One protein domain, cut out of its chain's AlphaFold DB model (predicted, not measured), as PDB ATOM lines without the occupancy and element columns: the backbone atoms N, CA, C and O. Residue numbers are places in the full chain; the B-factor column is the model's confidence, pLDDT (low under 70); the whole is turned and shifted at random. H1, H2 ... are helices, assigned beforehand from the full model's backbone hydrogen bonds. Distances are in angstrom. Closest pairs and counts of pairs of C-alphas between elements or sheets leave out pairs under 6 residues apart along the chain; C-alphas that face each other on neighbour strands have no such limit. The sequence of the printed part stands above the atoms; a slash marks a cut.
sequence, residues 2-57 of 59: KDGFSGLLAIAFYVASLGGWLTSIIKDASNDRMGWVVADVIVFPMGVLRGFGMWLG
ATOM      1  N   LYS A   2     196.583  81.237 206.393       59.16
ATOM      2  CA  LYS A   2     197.044  81.782 205.094       59.16
ATOM      3  C   LYS A   2     198.516  81.442 204.786       59.16
ATOM      4  O   LYS A   2     198.935  81.455 203.634       59.16
ATOM      5  N   ASP A   3     199.263  81.078 205.818       76.00
ATOM      6  CA  ASP A   3     200.728  81.041 205.851       76.00
ATOM      7  C   ASP A   3     201.266  79.692 205.340       76.00
ATOM      8  O   ASP A   3     202.220  79.648 204.570       76.00
ATOM      9  N   GLY A   4     200.585  78.589 205.677       83.38
ATOM     10  CA  GLY A   4     200.959  77.244 205.226       83.38
ATOM     11  C   GLY A   4     200.680  77.003 203.739       83.38
ATOM     12  O   GLY A   4     201.536  76.486 203.029       83.38
ATOM     13  N   PHE A   5     199.512  77.429 203.245       89.38
ATOM     14  CA  PHE A   5     199.165  77.291 201.826       89.38
ATOM     15  C   PHE A   5     200.072  78.148 200.934       89.38
ATOM     16  O   PHE A   5     200.592  77.660 199.935       89.38
ATOM     17  N   SER A   6     200.336  79.394 201.337       91.25
ATOM     18  CA  SER A   6     201.260  80.277 200.614       91.25
ATOM     19  C   SER A   6     202.689  79.724 200.605       91.25
ATOM     20  O   SER A   6     203.356  79.774 199.574       91.25
ATOM     21  N   GLY A   7     203.144  79.137 201.719       94.06
ATOM     22  CA  GLY A   7     204.445  78.468 201.795       94.06
ATOM     23  C   GLY A   7     204.545  77.258 200.863       94.06
ATOM     24  O   GLY A   7     205.529  77.121 200.137       94.06
ATOM     25  N   LEU A   8     203.507  76.418 200.817       95.06
ATOM     26  CA  LEU A   8     203.456  75.277 199.901       95.06
ATOM     27  C   LEU A   8     203.491  75.723 198.433       95.06
ATOM     28  O   LEU A   8     204.234  75.148 197.640       95.06
ATOM     29  N   LEU A   9     202.726  76.760 198.081       95.19
ATOM     30  CA  LEU A   9     202.746  77.323 196.732       95.19
ATOM     31  C   LEU A   9     204.135  77.849 196.367       95.19
ATOM     32  O   LEU A   9     204.619  77.552 195.278       95.19
ATOM     33  N   ALA A  10     204.801  78.570 197.271       95.19
ATOM     34  CA  ALA A  10     206.155  79.059 197.033       95.19
ATOM     35  C   ALA A  10     207.131  77.906 196.751       95.19
ATOM     36  O   ALA A  10     207.866  77.952 195.766       95.19
ATOM     37  N   ILE A  11     207.091  76.839 197.557       96.31
ATOM     38  CA  ILE A  11     207.919  75.643 197.347       96.31
ATOM     39  C   ILE A  11     207.624  75.011 195.982       96.31
ATOM     40  O   ILE A  11     208.555  74.712 195.236       96.31
ATOM     41  N   ALA A  12     206.347  74.851 195.628       96.75
ATOM     42  CA  ALA A  12     205.953  74.294 194.338       96.75
ATOM     43  C   ALA A  12     206.478  75.139 193.167       96.75
ATOM     44  O   ALA A  12     207.025  74.585 192.214       96.75
ATOM     45  N   PHE A  13     206.392  76.470 193.262       96.38
ATOM     46  CA  PHE A  13     206.947  77.377 192.257       96.38
ATOM     47  C   PHE A  13     208.468  77.250 192.131       96.38
ATOM     48  O   PHE A  13     208.972  77.205 191.007       96.38
ATOM     49  N   TYR A  14     209.203  77.148 193.241       97.00
ATOM     50  CA  TYR A  14     210.657  76.957 193.203       97.00
ATOM     51  C   TYR A  14     211.048  75.623 192.567       97.00
ATOM     52  O   TYR A  14     211.907  75.596 191.686       97.00
ATOM     53  N   VAL A  15     210.393  74.531 192.967       98.00
ATOM     54  CA  VAL A  15     210.656  73.194 192.419       98.00
ATOM     55  C   VAL A  15     210.324  73.144 190.930       98.00
ATOM     56  O   VAL A  15     211.132  72.652 190.147       98.00
ATOM     57  N   ALA A  16     209.181  73.698 190.520       97.75
ATOM     58  CA  ALA A  16     208.794  73.751 189.115       97.75
ATOM     59  C   ALA A  16     209.758  74.617 188.290       97.75
ATOM     60  O   ALA A  16     210.148  74.223 187.196       97.75
ATOM     61  N   SER A  17     210.204  75.756 188.827       97.75
ATOM     62  CA  SER A  17     211.160  76.631 188.137       97.75
ATOM     63  C   SER A  17     212.521  75.960 187.959       97.75
ATOM     64  O   SER A  17     213.081  75.985 186.863       97.75
ATOM     65  N   LEU A  18     213.030  75.308 189.010       97.69
ATOM     66  CA  LEU A  18     214.276  74.544 188.952       97.69
ATOM     67  C   LEU A  18     214.158  73.361 187.981       97.69
ATOM     68  O   LEU A  18     215.047  73.144 187.162       97.69
ATOM     69  N   GLY A  19     213.047  72.625 188.042       98.00
ATOM     70  CA  GLY A  19     212.767  71.512 187.139       98.00
ATOM     71  C   GLY A  19     212.692  71.953 185.677       98.00
ATOM     72  O   GLY A  19     213.261  71.285 184.814       98.00
ATOM     73  N   GLY A  20     212.042  73.085 185.393       97.94
ATOM     74  CA  GLY A  20     211.956  73.654 184.050       97.94
ATOM     75  C   GLY A  20     213.339  74.035 183.524       97.94
ATOM     76  O   GLY A  20     213.736  73.583 182.453       97.94
ATOM     77  N   TRP A  21     214.111  74.772 184.323       98.12
ATOM     78  CA  TRP A  21     215.474  75.170 183.971       98.12
ATOM     79  C   TRP A  21     216.396  73.980 183.679       98.12
ATOM     80  O   TRP A  21     217.083  73.956 182.661       98.12
ATOM     81  N   LEU A  22     216.374  72.946 184.527       98.31
ATOM     82  CA  LEU A  22     217.151  71.727 184.283       98.31
ATOM     83  C   LEU A  22     216.662  70.981 183.038       98.31
ATOM     84  O   LEU A  22     217.480  70.485 182.267       98.31
ATOM     85  N   THR A  23     215.344  70.915 182.821       98.31
ATOM     86  CA  THR A  23     214.770  70.267 181.633       98.31
ATOM     87  C   THR A  23     215.292  70.909 180.356       98.31
ATOM     88  O   THR A  23     215.679  70.184 179.441       98.31
ATOM     89  N   SER A  24     215.324  72.242 180.286       98.12
ATOM     90  CA  SER A  24     215.753  72.945 179.078       98.12
ATOM     91  C   SER A  24     217.233  72.676 178.772       98.12
ATOM     92  O   SER A  24     217.552  72.202 177.681       98.12
ATOM     93  N   ILE A  25     218.103  72.795 179.783       98.31
ATOM     94  CA  ILE A  25     219.542  72.507 179.673       98.31
ATOM     95  C   ILE A  25     219.784  71.062 179.230       98.31
ATOM     96  O   ILE A  25     220.519  70.823 178.273       98.31
ATOM     97  N   ILE A  26     219.173  70.091 179.919       98.31
ATOM     98  CA  ILE A  26     219.386  68.665 179.641       98.31
ATOM     99  C   ILE A  26     218.873  68.319 178.248       98.31
ATOM    100  O   ILE A  26     219.550  67.603 177.506       98.31
ATOM    101  N   LYS A  27     217.693  68.822 177.870       97.62
ATOM    102  CA  LYS A  27     217.106  68.530 176.563       97.62
ATOM    103  C   LYS A  27     217.944  69.137 175.447       97.62
ATOM    104  O   LYS A  27     218.226  68.430 174.485       97.62
ATOM    105  N   ASP A  28     218.404  70.377 175.569       97.69
ATOM    106  CA  ASP A  28     219.240  70.978 174.528       97.69
ATOM    107  C   ASP A  28     220.632  70.352 174.449       97.69
ATOM    108  O   ASP A  28     221.108  70.102 173.341       97.69
ATOM    109  N   ALA A  29     221.239  69.997 175.585       97.81
ATOM    110  CA  ALA A  29     222.500  69.260 175.606       97.81
ATOM    111  C   ALA A  29     222.356  67.879 174.947       97.81
ATOM    112  O   ALA A  29     223.203  67.485 174.155       97.81
ATOM    113  N   SER A  30     221.247  67.173 175.200       98.12
ATOM    114  CA  SER A  30     220.965  65.859 174.597       98.12
ATOM    115  C   SER A  30     220.670  65.921 173.093       98.12
ATOM    116  O   SER A  30     220.615  64.885 172.439       98.12
ATOM    117  N   ASN A  31     220.420  67.115 172.549       97.38
ATOM    118  CA  ASN A  31     220.132  67.341 171.133       97.38
ATOM    119  C   ASN A  31     221.255  68.128 170.426       97.38
ATOM    120  O   ASN A  31     220.999  68.715 169.376       97.38
ATOM    121  N   ASP A  32     222.455  68.207 171.015       97.38
ATOM    122  CA  ASP A  32     223.617  68.958 170.505       97.38
ATOM    123  C   ASP A  32     223.339  70.449 170.208       97.38
ATOM    124  O   ASP A  32     224.033  71.114 169.433       97.38
ATOM    125  N   ARG A  33     222.332  71.034 170.868       96.56
ATOM    126  CA  ARG A  33     221.937  72.442 170.717       96.56
ATOM    127  C   ARG A  33     222.704  73.331 171.691       96.56
ATOM    128  O   ARG A  33     222.115  74.043 172.502       96.56
ATOM    129  N   MET A  34     224.032  73.335 171.594       95.81
ATOM    130  CA  MET A  34     224.893  74.028 172.565       95.81
ATOM    131  C   MET A  34     224.642  75.538 172.676       95.81
ATOM    132  O   MET A  34     224.780  76.097 173.761       95.81
ATOM    133  N   GLY A  35     224.209  76.199 171.597       96.38
ATOM    134  CA  GLY A  35     223.787  77.604 171.660       96.38
ATOM    135  C   GLY A  35     222.599  77.825 172.607       96.38
ATOM    136  O   GLY A  35     222.591  78.788 173.371       96.38
ATOM    137  N   TRP A  36     221.638  76.896 172.615       96.94
ATOM    138  CA  TRP A  36     220.499  76.934 173.532       96.94
ATOM    139  C   TRP A  36     220.886  76.564 174.963       96.94
ATOM    140  O   TRP A  36     220.416  77.219 175.885       96.94
ATOM    141  N   VAL A  37     221.816  75.622 175.157       97.88
ATOM    142  CA  VAL A  37     222.370  75.317 176.490       97.88
ATOM    143  C   VAL A  37     222.970  76.570 177.133       97.88
ATOM    144  O   VAL A  37     222.671  76.890 178.281       97.88
ATOM    145  N   VAL A  38     223.792  77.314 176.386       97.62
ATOM    146  CA  VAL A  38     224.400  78.561 176.880       97.62
ATOM    147  C   VAL A  38     223.328  79.610 177.184       97.62
ATOM    148  O   VAL A  38     223.385  80.256 178.232       97.62
ATOM    149  N   ALA A  39     222.335  79.761 176.302       96.69
ATOM    150  CA  ALA A  39     221.231  80.691 176.516       96.69
ATOM    151  C   ALA A  39     220.433  80.353 177.787       96.69
ATOM    152  O   ALA A  39     220.141  81.247 178.579       96.69
ATOM    153  N   ASP A  40     220.141  79.075 178.022       96.50
ATOM    154  CA  ASP A  40     219.379  78.620 179.185       96.50
ATOM    155  C   ASP A  40     220.122  78.809 180.509       96.50
ATOM    156  O   ASP A  40     219.494  79.078 181.534       96.50
ATOM    157  N   VAL A  41     221.451  78.684 180.498       96.56
ATOM    158  CA  VAL A  41     222.289  78.871 181.691       96.56
ATOM    159  C   VAL A  41     222.473  80.353 182.026       96.56
ATOM    160  O   VAL A  41     222.411  80.718 183.198       96.56
ATOM    161  N   ILE A  42     222.724  81.202 181.026       96.12
ATOM    162  CA  ILE A  42     223.190  82.582 181.255       96.12
ATOM    163  C   ILE A  42     222.042  83.595 181.230       96.12
ATOM    164  O   ILE A  42     222.073  84.588 181.959       96.12
ATOM    165  N   VAL A  43     221.023  83.378 180.397       95.31
ATOM    166  CA  VAL A  43     219.966  84.367 180.185       95.31
ATOM    167  C   VAL A  43     218.806  84.074 181.127       95.31
ATOM    168  O   VAL A  43     217.935  83.263 180.838       95.31
ATOM    169  N   PHE A  44     218.752  84.755 182.269       88.38
ATOM    170  CA  PHE A  44     217.589  84.675 183.153       88.38
ATOM    171  C   PHE A  44     216.394  85.464 182.569       88.38
ATOM    172  O   PHE A  44     216.599  86.594 182.124       88.38
ATOM    173  N   PRO A  45     215.144  84.952 182.595       93.81
ATOM    174  CA  PRO A  45     214.685  83.638 183.065       93.81
ATOM    175  C   PRO A  45     214.471  82.616 181.921       93.81
ATOM    176  O   PRO A  45     213.585  81.766 182.010       93.81
ATOM    177  N   MET A  46     215.229  82.699 180.823       95.81
ATOM    178  CA  MET A  46     214.963  81.957 179.579       95.81
ATOM    179  C   MET A  46     214.886  80.446 179.765       95.81
ATOM    180  O   MET A  46     213.905  79.854 179.321       95.81
ATOM    181  N   GLY A  47     215.859  79.826 180.438       96.38
ATOM    182  CA  GLY A  47     215.845  78.370 180.609       96.38
ATOM    183  C   GLY A  47     214.629  77.881 181.402       96.38
ATOM    184  O   GLY A  47     214.020  76.871 181.058       96.38
ATOM    185  N   VAL A  48     214.171  78.655 182.394       97.69
ATOM    186  CA  VAL A  48     212.929  78.354 183.124       97.69
ATOM    187  C   VAL A  48     211.729  78.397 182.171       97.69
ATOM    188  O   VAL A  48     210.981  77.424 182.077       97.69
ATOM    189  N   LEU A  49     211.559  79.501 181.433       97.75
ATOM    190  CA  LEU A  49     210.425  79.689 180.519       97.75
ATOM    191  C   LEU A  49     210.397  78.644 179.401       97.75
ATOM    192  O   LEU A  49     209.336  78.105 179.082       97.75
ATOM    193  N   ARG A  50     211.558  78.327 178.823       97.00
ATOM    194  CA  ARG A  50     211.677  77.293 177.793       97.00
ATOM    195  C   ARG A  50     211.408  75.905 178.347       97.00
ATOM    196  O   ARG A  50     210.698  75.148 177.697       97.00
ATOM    197  N   GLY A  51     211.884  75.596 179.551       97.50
ATOM    198  CA  GLY A  51     211.544  74.359 180.250       97.50
ATOM    199  C   GLY A  51     210.038  74.152 180.385       97.50
ATOM    200  O   GLY A  51     209.521  73.099 180.014       97.50
ATOM    201  N   PHE A  52     209.315  75.190 180.818       98.06
ATOM    202  CA  PHE A  52     207.850  75.167 180.836       98.06
ATOM    203  C   PHE A  52     207.253  75.012 179.430       98.06
ATOM    204  O   PHE A  52     206.339  74.211 179.243       98.06
ATOM    205  N   GLY A  53     207.785  75.720 178.429       97.69
ATOM    206  CA  GLY A  53     207.371  75.574 177.029       97.69
ATOM    207  C   GLY A  53     207.507  74.140 176.508       97.69
ATOM    208  O   GLY A  53     206.600  73.641 175.844       97.69
ATOM    209  N   MET A  54     208.581  73.443 176.880       97.25
ATOM    210  CA  MET A  54     208.810  72.041 176.521       97.25
ATOM    211  C   MET A  54     207.834  71.090 177.220       97.25
ATOM    212  O   MET A  54     207.375  70.134 176.599       97.25
ATOM    213  N   TRP A  55     207.503  71.329 178.493       97.50
ATOM    214  CA  TRP A  55     206.504  70.527 179.215       97.50
ATOM    215  C   TRP A  55     205.104  70.671 178.621       97.50
ATOM    216  O   TRP A  55     204.350  69.703 178.573       97.50
ATOM    217  N   LEU A  56     204.770  71.871 178.144       97.25
ATOM    218  CA  LEU A  56     203.495  72.169 177.496       97.25
ATOM    219  C   LEU A  56     203.460  71.767 176.010       97.25
ATOM    220  O   LEU A  56     202.431  71.945 175.364       97.25
ATOM    221  N   GLY A  57     204.563  71.242 175.460       95.25
ATOM    222  CA  GLY A  57     204.659  70.852 174.049       95.25
ATOM    223  C   GLY A  57     204.635  72.030 173.070       95.25
ATOM    224  O   GLY A  57     204.286  71.850 171.907       95.25
TER     225      GLY A  57
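What this domain is: This is residues 2 to 57 of the 59 residues of an uncharacterized protein of Moellerella wisconsensis (UniProt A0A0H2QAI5). One long helix, H1, makes the length of the model; its residues 2 to 15 stick out as a free arm, and after its last residue, Ser 30, the backbone folds back through the short helix H2, which makes a helical hairpin with H1. A third helix, H3, crosses H1 at about a right angle, with its closest approach at Gly 20, and together with H2 and the later part of H1 it makes a small, compact body. The printed part has 56 residues with three named helices, in the order H1, H2, H3, and no named strand; the class is all helix. The whole is loose, with a radius of gyration of the C-alphas of 13.0 A, and its C-alphas span 45 by 22 by 13 A, with the free arm of H1 adding to the length.

How they stand to each other: H1, residues 2 to 30, stands free over residues 2 to 15. With residues 21 to 29 alone it touches H2, residues 34 to 42, and the closest C-alphas, those of Ile 25 and Val 37, are 5.1 A apart. H1 and H2 form a helical hairpin: they run opposite ways at a shallow tilt of 27 degrees. With residues 17 to 25 alone H1 touches H3, residues 46 to 55, and the closest C-alphas, those of Gly 20 and Gly 51, are 3.9 A apart. The lines of H1 and H3 are about perpendicular, at 89 degrees. H2 and H3 touch only at the corner by their link, where the closest C-alphas, those of Asp 40 and Gly 47, are 3.8 A apart. These two run opposite ways at a steep tilt of 62 degrees. In H1, H2 and H3 every pair of backbone O of residue i and N of residue i+4 is within hydrogen-bond range.

Where its parts are: H1 begins with C-alpha 2 at (197.044, 81.782, 205.094) and ends with C-alpha 30 at (220.965, 65.859, 174.597), 41.9 A from first to last C-alpha. H2, Met 34 to Ile 42, begins with C-alpha 34 at (224.893, 74.028, 172.565) and is 12.3 A long from first to last C-alpha. H3, Met 46 to Trp 55, measures 14.2 A in the same way and ends with C-alpha 55 at (206.504, 70.527, 179.215).

The domain as a whole: The two C-alphas farthest apart are those of Lys 2 and Asp 32, at 45.5 A. Without the residues that stand free, the body has 42 residues, spans 23 by 20 by 13 A and has a radius of gyration of 8.8 A. The links from H1 to H2 and from H2 to H3 are both tight, with 3 residues each. The printed part has no cut. The mean pLDDT of the printed part is 95.3, and one printed residue, Lys 2, is under 70.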